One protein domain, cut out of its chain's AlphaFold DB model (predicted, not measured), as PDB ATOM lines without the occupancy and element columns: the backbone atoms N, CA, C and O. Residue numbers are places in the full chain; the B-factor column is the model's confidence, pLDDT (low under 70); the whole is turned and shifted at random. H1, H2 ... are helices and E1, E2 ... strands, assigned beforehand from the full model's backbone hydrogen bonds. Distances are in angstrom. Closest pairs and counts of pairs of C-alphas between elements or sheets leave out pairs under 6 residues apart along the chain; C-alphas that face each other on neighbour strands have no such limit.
ATOM      1  N   GLN A  64     155.730 137.225 151.298       92.88
ATOM      2  CA  GLN A  64     155.060 137.580 152.559       92.88
ATOM      3  C   GLN A  64     156.009 138.329 153.505       92.88
ATOM      4  O   GLN A  64     157.155 137.922 153.679       92.88
ATOM      5  N   LYS A  65     155.521 139.394 154.151       94.81
ATOM      6  CA  LYS A  65     156.290 140.216 155.096       94.81
ATOM      7  C   LYS A  65     155.443 140.445 156.339       94.81
ATOM      8  O   LYS A  65     154.375 141.055 156.278       94.81
ATOM      9  N   LEU A  66     155.890 139.866 157.446       95.69
ATOM     10  CA  LEU A  66     155.077 139.685 158.639       95.69
ATOM     11  C   LEU A  66     155.963 139.703 159.880       95.69
ATOM     12  O   LEU A  66     157.044 139.119 159.876       95.69
ATOM     13  N   VAL A  67     155.481 140.338 160.943       96.69
ATOM     14  CA  VAL A  67     156.076 140.273 162.282       96.69
ATOM     15  C   VAL A  67     154.977 139.879 163.257       96.69
ATOM     16  O   VAL A  67     153.909 140.481 163.229       96.69
ATOM     17  N   LEU A  68     155.232 138.888 164.108       97.25
ATOM     18  CA  LEU A  68     154.352 138.472 165.200       97.25
ATOM     19  C   LEU A  68     155.133 138.605 166.508       97.25
ATOM     20  O   LEU A  68     156.262 138.128 166.597       97.25
ATOM     21  N   VAL A  69     154.547 139.272 167.497       96.62
ATOM     22  CA  VAL A  69     155.192 139.615 168.771       96.62
ATOM     23  C   VAL A  69     154.342 139.080 169.917       96.62
ATOM     24  O   VAL A  69     153.117 139.182 169.860       96.62
ATOM     25  N   ASP A  70     154.993 138.503 170.929       95.56
ATOM     26  CA  ASP A  70     154.406 138.099 172.217       95.56
ATOM     27  C   ASP A  70     153.168 137.186 172.144       95.56
ATOM     28  O   ASP A  70     152.369 137.126 173.079       95.56
ATOM     29  N   TYR A  71     153.020 136.436 171.047       94.31
ATOM     30  CA  TYR A  71     151.840 135.605 170.790       94.31
ATOM     31  C   TYR A  71     151.593 134.532 171.859       94.31
ATOM     32  O   TYR A  71     150.450 134.317 172.248       94.31
ATOM     33  N   ASP A  72     152.658 133.894 172.355       88.31
ATOM     34  CA  ASP A  72     152.592 132.817 173.358       88.31
ATOM     35  C   ASP A  72     152.846 133.324 174.792       88.31
ATOM     36  O   ASP A  72     153.316 132.605 175.675       88.31
ATOM     37  N   THR A  73     152.603 134.612 175.045       86.75
ATOM     38  CA  THR A  73     152.734 135.167 176.395       86.75
ATOM     39  C   THR A  73     151.469 134.938 177.220       86.75
ATOM     40  O   THR A  73     150.356 134.823 176.708       86.75
ATOM     41  N   ARG A  74     151.623 134.924 178.552       83.50
ATOM     42  CA  ARG A  74     150.507 134.750 179.503       83.50
ATOM     43  C   ARG A  74     149.433 135.840 179.404       83.50
ATOM     44  O   ARG A  74     148.343 135.654 179.935       83.50
ATOM     45  N   ASN A  75     149.741 136.974 178.777       87.62
ATOM     46  CA  ASN A  75     148.826 138.092 178.615       87.62
ATOM     47  C   ASN A  75     148.540 138.331 177.122       87.62
ATOM     48  O   ASN A  75     149.288 139.047 176.457       87.62
ATOM     49  N   PRO A  76     147.408 137.833 176.593       85.19
ATOM     50  CA  PRO A  76     147.045 137.999 175.184       85.19
ATOM     51  C   PRO A  76     146.930 139.455 174.711       85.19
ATOM     52  O   PRO A  76     146.871 139.707 173.511       85.19
ATOM     53  N   ARG A  77     146.859 140.429 175.633       88.81
ATOM     54  CA  ARG A  77     146.825 141.860 175.291       88.81
ATOM     55  C   ARG A  77     148.168 142.393 174.794       88.81
ATOM     56  O   ARG A  77     148.173 143.415 174.106       88.81
ATOM     57  N   ASP A  78     149.258 141.712 175.123       92.38
ATOM     58  CA  ASP A  78     150.606 142.104 174.713       92.38
ATOM     59  C   ASP A  78     150.897 141.628 173.279       92.38
ATOM     60  O   ASP A  78     151.659 142.260 172.547       92.38
ATOM     61  N   ALA A  79     150.186 140.590 172.826       96.19
ATOM     62  CA  ALA A  79     150.325 140.039 171.491       96.19
ATOM     63  C   ALA A  79     149.839 141.002 170.392       96.19
ATOM     64  O   ALA A  79     148.746 141.585 170.441       96.19
ATOM     65  N   LEU A  80     150.645 141.129 169.340       97.31
ATOM     66  CA  LEU A  80     150.295 141.871 168.134       97.31
ATOM     67  C   LEU A  80     151.055 141.342 166.926       97.31
ATOM     68  O   LEU A  80     152.078 140.671 167.055       97.31
ATOM     69  N   ALA A  81     150.578 141.704 165.744       97.69
ATOM     70  CA  ALA A  81     151.287 141.449 164.506       97.69
ATOM     71  C   ALA A  81     151.296 142.670 163.589       97.69
ATOM     72  O   ALA A  81     150.443 143.551 163.693       97.69
ATOM     73  N   PHE A  82     152.242 142.683 162.660       97.81
ATOM     74  CA  PHE A  82     152.286 143.602 161.532       97.81
ATOM     75  C   PHE A  82     152.275 142.805 160.236       97.81
ATOM     76  O   PHE A  82     153.161 141.982 160.020       97.81
ATOM     77  N   VAL A  83     151.299 143.073 159.371       96.94
ATOM     78  CA  VAL A  83     151.257 142.582 157.986       96.94
ATOM     79  C   VAL A  83     151.639 143.750 157.084       96.94
ATOM     80  O   VAL A  83     151.055 144.828 157.207       96.94
ATOM     81  N   MET A  84     152.646 143.574 156.229       96.38
ATOM     82  CA  MET A  84     153.326 144.692 155.560       96.38
ATOM     83  C   MET A  84     153.482 144.451 154.054       96.38
ATOM     84  O   MET A  84     153.706 143.317 153.627       96.38
ATOM     85  N   GLY A  85     153.415 145.520 153.252       94.44
ATOM     86  CA  GLY A  85     153.838 145.493 151.844       94.44
ATOM     87  C   GLY A  85     155.356 145.651 151.677       94.44
ATOM     88  O   GLY A  85     155.966 144.994 150.822       94.44
ATOM     89  N   HIS A  86     155.978 146.411 152.586       93.69
ATOM     90  CA  HIS A  86     157.406 146.726 152.594       93.69
ATOM     91  C   HIS A  86     158.253 145.734 153.406       93.69
ATOM     92  O   HIS A  86     157.783 145.098 154.353       93.69
ATOM     93  N   ASN A  87     159.540 145.609 153.053       91.88
ATOM     94  CA  ASN A  87     160.509 144.843 153.849       91.88
ATOM     95  C   ASN A  87     161.053 145.679 155.015       91.88
ATOM     96  O   ASN A  87     160.883 146.895 155.075       91.88
ATOM     97  N   MET A  88     161.790 145.023 155.910       92.75
ATOM     98  CA  MET A  88     162.557 145.663 156.986       92.75
ATOM     99  C   MET A  88     163.993 145.997 156.538       92.75
ATOM    100  O   MET A  88     164.951 145.856 157.295       92.75
ATOM    101  N   HIS A  89     164.159 146.414 155.277       89.69
ATOM    102  CA  HIS A  89     165.441 146.864 154.730       89.69
ATOM    103  C   HIS A  89     165.513 148.389 154.680       89.69
ATOM    104  O   HIS A  89     164.505 149.071 154.513       89.69
ATOM    105  N   ARG A  90     166.739 148.921 154.733       85.69
ATOM    106  CA  ARG A  90     167.014 150.368 154.755       85.69
ATOM    107  C   ARG A  90     166.417 151.162 153.583       85.69
ATOM    108  O   ARG A  90     166.279 152.372 153.688       85.69
ATOM    109  N   SER A  91     166.106 150.493 152.473       87.19
ATOM    110  CA  SER A  91     165.550 151.092 151.256       87.19
ATOM    111  C   SER A  91     164.072 151.467 151.362       87.19
ATOM    112  O   SER A  91     163.586 152.187 150.503       87.19
ATOM    113  N   TYR A  92     163.364 150.958 152.372       92.00
ATOM    114  CA  TYR A  92     161.914 151.120 152.515       92.00
ATOM    115  C   TYR A  92     161.514 152.198 153.529       92.00
ATOM    116  O   TYR A  92     160.330 152.382 153.792       92.00
ATOM    117  N   TRP A  93     162.484 152.888 154.133       92.44
ATOM    118  CA  TRP A  93     162.194 154.020 155.007       92.44
ATOM    119  C   TRP A  93     161.702 155.204 154.175       92.44
ATOM    120  O   TRP A  93     162.415 155.636 153.271       92.44
ATOM    121  N   ASP A  94     160.527 155.745 154.497       94.19
ATOM    122  CA  ASP A  94     160.050 157.012 153.950       94.19
ATOM    123  C   ASP A  94     159.038 157.697 154.882       94.19
ATOM    124  O   ASP A  94     158.574 157.130 155.873       94.19
ATOM    125  N   THR A  95     158.694 158.933 154.537       92.62
ATOM    126  CA  THR A  95     157.682 159.773 155.181       92.62
ATOM    127  C   THR A  95     156.635 160.199 154.151       92.62
ATOM    128  O   THR A  95     156.843 160.055 152.946       92.62
ATOM    129  N   LYS A  96     155.499 160.744 154.604       95.19
ATOM    130  CA  LYS A  96     154.407 161.178 153.710       95.19
ATOM    131  C   LYS A  96     154.809 162.336 152.785       95.19
ATOM    132  O   LYS A  96     154.145 162.583 151.786       95.19
ATOM    133  N   GLU A  97     155.860 163.067 153.143       96.06
ATOM    134  CA  GLU A  97     156.404 164.188 152.383       96.06
ATOM    135  C   GLU A  97     157.109 163.724 151.101       96.06
ATOM    136  O   GLU A  97     157.233 164.514 150.167       96.06
ATOM    137  N   HIS A  98     157.556 162.460 151.042       95.25
ATOM    138  CA  HIS A  98     158.205 161.859 149.874       95.25
ATOM    139  C   HIS A  98     159.315 162.739 149.267       95.25
ATOM    140  O   HIS A  98     159.423 162.862 148.044       95.25
ATOM    141  N   TYR A  99     160.159 163.359 150.111       94.75
ATOM    142  CA  TYR A  99     161.221 164.265 149.650       94.75
ATOM    143  C   TYR A  99     162.067 163.615 148.564       94.75
ATOM    144  O   TYR A  99     162.487 162.474 148.721       94.75
ATOM    145  N   TYR A 100     162.354 164.331 147.480       93.31
ATOM    146  CA  TYR A 100     163.134 163.778 146.373       93.31
ATOM    147  C   TYR A 100     164.556 163.389 146.810       93.31
ATOM    148  O   TYR A 100     165.009 162.272 146.550       93.31
ATOM    149  N   TYR A 101     165.245 164.282 147.526       92.81
ATOM    150  CA  TYR A 101     166.603 164.038 148.003       92.81
ATOM    151  C   TYR A 101     166.606 163.175 149.268       92.81
ATOM    152  O   TYR A 101     165.908 163.448 150.242       92.81
ATOM    153  N   ALA A 102     167.442 162.132 149.272       91.00
ATOM    154  CA  ALA A 102     167.521 161.178 150.378       91.00
ATOM    155  C   ALA A 102     167.908 161.829 151.719       91.00
ATOM    156  O   ALA A 102     167.364 161.447 152.752       91.00
ATOM    157  N   ALA A 103     168.800 162.828 151.699       90.62
ATOM    158  CA  ALA A 103     169.241 163.533 152.903       90.62
ATOM    159  C   ALA A 103     168.077 164.235 153.622       90.62
ATOM    160  O   ALA A 103     167.957 164.113 154.839       90.62
ATOM    161  N   ASP A 104     167.184 164.873 152.864       92.62
ATOM    162  CA  ASP A 104     166.021 165.594 153.397       92.62
ATOM    163  C   ASP A 104     165.007 164.637 154.048       92.62
ATOM    164  O   ASP A 104     164.364 164.978 155.037       92.62
ATOM    165  N   ALA A 105     164.903 163.403 153.537       89.75
ATOM    166  CA  ALA A 105     164.055 162.345 154.092       89.75
ATOM    167  C   ALA A 105     164.719 161.522 155.217       89.75
ATOM    168  O   ALA A 105     164.113 160.578 155.734       89.75
ATOM    169  N   GLY A 106     165.988 161.786 155.551       89.94
ATOM    170  CA  GLY A 106     166.772 160.912 156.432       89.94
ATOM    171  C   GLY A 106     166.984 159.496 155.870       89.94
ATOM    172  O   GLY A 106     167.225 158.553 156.624       89.94
ATOM    173  N   ARG A 107     166.876 159.320 154.546       91.31
ATOM    174  CA  ARG A 107     167.129 158.056 153.839       91.31
ATOM    175  C   ARG A 107     168.621 157.925 153.510       91.31
ATOM    176  O   ARG A 107     169.296 158.931 153.280       91.31
ATOM    177  N   PRO A 108     169.171 156.699 153.427       89.50
ATOM    178  CA  PRO A 108     170.533 156.524 152.938       89.50
ATOM    179  C   PRO A 108     170.681 157.052 151.500       89.50
ATOM    180  O   PRO A 108     169.751 156.967 150.696       89.50
ATOM    181  N   VAL A 109     171.869 157.556 151.159       88.06
ATOM    182  CA  VAL A 109     172.165 158.058 149.807       88.06
ATOM    183  C   VAL A 109     171.899 156.968 148.762       88.06
ATOM    184  O   VAL A 109     172.285 155.811 148.948       88.06
ATOM    185  N   GLY A 110     171.241 157.353 147.666       87.69
ATOM    186  CA  GLY A 110     170.911 156.468 146.547       87.69
ATOM    187  C   GLY A 110     169.510 155.848 146.587       87.69
ATOM    188  O   GLY A 110     169.175 155.105 145.671       87.69
ATOM    189  N   PHE A 111     168.681 156.153 147.595       89.62
ATOM    190  CA  PHE A 111     167.276 155.727 147.626       89.62
ATOM    191  C   PHE A 111     166.306 156.857 147.280       89.62
ATOM    192  O   PHE A 111     166.423 157.983 147.769       89.62
ATOM    193  N   ILE A 112     165.326 156.510 146.452       92.94
ATOM    194  CA  ILE A 112     164.221 157.371 146.028       92.94
ATOM    195  C   ILE A 112     163.025 157.228 146.986       92.94
ATOM    196  O   ILE A 112     163.020 156.294 147.792       92.94
ATOM    197  N   PRO A 113     162.028 158.128 146.922       95.19
ATOM    198  CA  PRO A 113     160.791 157.979 147.684       95.19
ATOM    199  C   PRO A 113     160.119 156.617 147.492       95.19
ATOM    200  O   PRO A 113     160.145 156.052 146.396       95.19
ATOM    201  N   TRP A 114     159.499 156.112 148.556       94.25
ATOM    202  CA  TRP A 114     158.804 154.834 148.592       94.25
ATOM    203  C   TRP A 114     157.440 154.980 149.269       94.25
ATOM    204  O   TRP A 114     157.343 155.309 150.449       94.25
ATOM    205  N   GLN A 115     156.374 154.697 148.525       94.75
ATOM    206  CA  GLN A 115     155.010 154.694 149.044       94.75
ATOM    207  C   GLN A 115     154.560 153.254 149.300       94.75
ATOM    208  O   GLN A 115     154.511 152.444 148.378       94.75
ATOM    209  N   ASP A 116     154.219 152.936 150.551       95.19
ATOM    210  CA  ASP A 116     153.771 151.600 150.960       95.19
ATOM    211  C   ASP A 116     152.895 151.667 152.221       95.19
ATOM    212  O   ASP A 116     152.775 152.717 152.855       95.19
ATOM    213  N   GLY A 117     152.285 150.542 152.590       93.75
ATOM    214  CA  GLY A 117     151.407 150.416 153.746       93.75
ATOM    215  C   GLY A 117     151.722 149.206 154.624       93.75
ATOM    216  O   GLY A 117     152.266 148.186 154.191       93.75
ATOM    217  N   SER A 118     151.331 149.315 155.891       96.06
ATOM    218  CA  SER A 118     151.334 148.213 156.847       96.06
ATOM    219  C   SER A 118     150.128 148.292 157.774       96.06
ATOM    220  O   SER A 118     149.588 149.365 158.044       96.06
ATOM    221  N   THR A 119     149.712 147.135 158.278       97.19
ATOM    222  CA  THR A 119     148.569 147.011 159.180       97.19
ATOM    223  C   THR A 119     149.008 146.350 160.469       97.19
ATOM    224  O   THR A 119     149.569 145.253 160.459       97.19
ATOM    225  N   LYS A 120     148.699 146.999 161.593       97.50
ATOM    226  CA  LYS A 120     148.818 146.402 162.923       97.50
ATOM    227  C   LYS A 120     147.569 145.579 163.227       97.50
ATOM    228  O   LYS A 120     146.463 146.111 163.224       97.50
ATOM    229  N   VAL A 121     147.765 144.308 163.544       96.75
ATOM    230  CA  VAL A 121     146.714 143.327 163.812       96.75
ATOM    231  C   VAL A 121     146.774 142.899 165.277       96.75
ATOM    232  O   VAL A 121     147.853 142.809 165.866       96.75
ATOM    233  N   ARG A 122     145.607 142.656 165.877       94.69
ATOM    234  CA  ARG A 122     145.446 142.150 167.247       94.69
ATOM    235  C   ARG A 122     144.288 141.163 167.328       94.69
ATOM    236  O   ARG A 122     143.486 141.076 166.401       94.69
ATOM    237  N   SER A 123     144.157 140.519 168.488       90.62
ATOM    238  CA  SER A 123     143.032 139.641 168.829       90.62
ATOM    239  C   SER A 123     143.000 138.363 167.975       90.62
ATOM    240  O   SER A 123     144.049 137.847 167.602       90.62
ATOM    241  N   SER A 124     141.812 137.827 167.693       91.50
ATOM    242  CA  SER A 124     141.587 136.516 167.069       91.50
ATOM    243  C   SER A 124     142.330 136.293 165.753       91.50
ATOM    244  O   SER A 124     142.786 135.184 165.507       91.50
ATOM    245  N   MET A 125     142.533 137.336 164.943       94.38
ATOM    246  CA  MET A 125     143.271 137.239 163.673       94.38
ATOM    247  C   MET A 125     144.739 136.828 163.862       94.38
ATOM    248  O   MET A 125     145.383 136.364 162.922       94.38
ATOM    249  N   LEU A 126     145.286 136.982 165.074       96.25
ATOM    250  CA  LEU A 126     146.626 136.500 165.395       96.25
ATOM    251  C   LEU A 126     146.722 134.972 165.317       96.25
ATOM    252  O   LEU A 126     147.812 134.465 165.070       96.25
ATOM    253  N   PHE A 127     145.608 134.249 165.473       95.00
ATOM    254  CA  PHE A 127     145.579 132.795 165.330       95.00
ATOM    255  C   PHE A 127     145.962 132.363 163.911       95.00
ATOM    256  O   PHE A 127     146.880 131.562 163.744       95.00
ATOM    257  N   ASP A 128     145.333 132.955 162.895       96.81
ATOM    258  CA  ASP A 128     145.601 132.637 161.487       96.81
ATOM    259  C   ASP A 128     147.010 133.077 161.066       96.81
ATOM    260  O   ASP A 128     147.714 132.384 160.330       96.81
ATOM    261  N   ILE A 129     147.454 134.225 161.583       96.69
ATOM    262  CA  ILE A 129     148.814 134.736 161.387       96.69
ATOM    263  C   ILE A 129     149.848 133.765 161.968       96.69
ATOM    264  O   ILE A 129     150.825 133.428 161.294       96.69
ATOM    265  N   ASN A 130     149.637 133.299 163.199       96.19
ATOM    266  CA  ASN A 130     150.511 132.329 163.842       96.19
ATOM    267  C   ASN A 130     150.499 130.989 163.100       96.19
ATOM    268  O   ASN A 130     151.561 130.423 162.857       96.19
ATOM    269  N   ASP A 131     149.329 130.498 162.690       96.19
ATOM    270  CA  ASP A 131     149.211 129.263 161.916       96.19
ATOM    271  C   ASP A 131     149.980 129.346 160.584       96.19
ATOM    272  O   ASP A 131     150.748 128.437 160.263       96.19
ATOM    273  N   ASN A 132     149.888 130.471 159.860       94.12
ATOM    274  CA  ASN A 132     150.685 130.716 158.653       94.12
ATOM    275  C   ASN A 132     152.200 130.654 158.936       94.12
ATOM    276  O   ASN A 132     152.937 129.981 158.209       94.12
ATOM    277  N   ILE A 133     152.669 131.308 160.008       93.00
ATOM    278  CA  ILE A 133     154.087 131.290 160.404       93.00
ATOM    279  C   ILE A 133     154.525 129.877 160.797       93.00
ATOM    280  O   ILE A 133     155.541 129.396 160.304       93.00
ATOM    281  N   VAL A 134     153.773 129.189 161.657       93.06
ATOM    282  CA  VAL A 134     154.133 127.863 162.182       93.06
ATOM    283  C   VAL A 134     154.142 126.813 161.077       93.06
ATOM    284  O   VAL A 134     155.055 125.985 161.040       93.06
ATOM    285  N   LYS A 135     153.174 126.840 160.154       92.06
ATOM    286  CA  LYS A 135     153.161 125.951 158.984       92.06
ATOM    287  C   LYS A 135     154.402 126.154 158.122       92.06
ATOM    288  O   LYS A 135     155.054 125.173 157.768       92.06
ATOM    289  N   ALA A 136     154.756 127.408 157.831       88.94
ATOM    290  CA  ALA A 136     155.979 127.725 157.103       88.94
ATOM    291  C   ALA A 136     157.223 127.251 157.870       88.94
ATOM    292  O   ALA A 136     158.059 126.556 157.311       88.94
ATOM    293  N   TRP A 137     157.308 127.545 159.166       90.25
ATOM    294  CA  TRP A 137     158.443 127.185 160.012       90.25
ATOM    295  C   TRP A 137     158.666 125.673 160.101       90.25
ATOM    296  O   TRP A 137     159.794 125.200 160.017       90.25
ATOM    297  N   ARG A 138     157.592 124.891 160.271       88.50
ATOM    298  CA  ARG A 138     157.671 123.426 160.380       88.50
ATOM    299  C   ARG A 138     158.106 122.759 159.084       88.50
ATOM    300  O   ARG A 138     158.796 121.751 159.160       88.50
ATOM    301  N   ARG A 139     157.709 123.303 157.932       83.25
ATOM    302  CA  ARG A 139     158.107 122.781 156.619       83.25
ATOM    303  C   ARG A 139     159.616 122.872 156.403       83.25
ATOM    304  O   ARG A 139     160.198 121.947 155.855       83.25
ATOM    305  N   GLU A 140     160.226 123.957 156.872       78.12
ATOM    306  CA  GLU A 140     161.641 124.258 156.621       78.12
ATOM    307  C   GLU A 140     162.586 123.793 157.719       78.12
ATOM    308  O   GLU A 140     163.805 123.828 157.551       78.12
ATOM    309  N   ARG A 141     162.044 123.344 158.857       66.62
ATOM    310  CA  ARG A 141     162.863 122.724 159.892       66.62
ATOM    311  C   ARG A 141     163.637 121.575 159.260       66.62
ATOM    312  O   ARG A 141     163.052 120.567 158.862       66.62
TER     313      ARG A 141
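Overview. This is residues 64 to 141 of the 152 residues of a protein of Gammaproteobacteria bacterium ESL0073 (UniProt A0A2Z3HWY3). With little regular structure, a small three-stranded sheet has helix H1 across one face, and the long loop of residues 85 to 117 reaches away from it; residues 134 to 141 stick out. The printed part has 78 residues, 29 of them in named elements of mixed class: E1, E2, E3, then H1. The sheet, E1 - E2 - E3, is antiparallel. The whole is loose, radius of gyration of the C-alphas 16.2 A, spanning 44 by 30 by 16 A.

Along the chain. E1, residues 66 to 69, runs 10.1 A from C-alpha 66 at (155.077, 139.685, 158.639). E2, residues 80 to 84, runs 13.2 A; E3, residues 118 to 121, 9.7 A. H1, residues 125 to 140, runs 23.6 A to C-alpha 140 at (161.641, 124.258, 156.621).

Arrangement. E1, E2 and E3 form a meander, successive antiparallel neighbours, in two hairpins; N 67 and O 82 are 3.0 A apart, N 83 and O 119 3.0 A, both within hydrogen-bond range. H1 is on one face, making two layers, helix and sheet, at a height over the sheet of 10.6 A; it lies over E1 and E2, across the strands, at 72 degrees to E1 on the local plane. The closest C-alphas of E2 and H1, Ala 81 and Leu 126, are 6.9 A apart. In H1 every O i to N i+4 pair is within hydrogen-bond range.

Size, cuts and confidence. The C-alphas farthest apart, Arg 74 and Tyr 101, are 45.9 A apart. The printed part has no cut; E2 to E3 is a long link. Only residue 141 has pLDDT under 70.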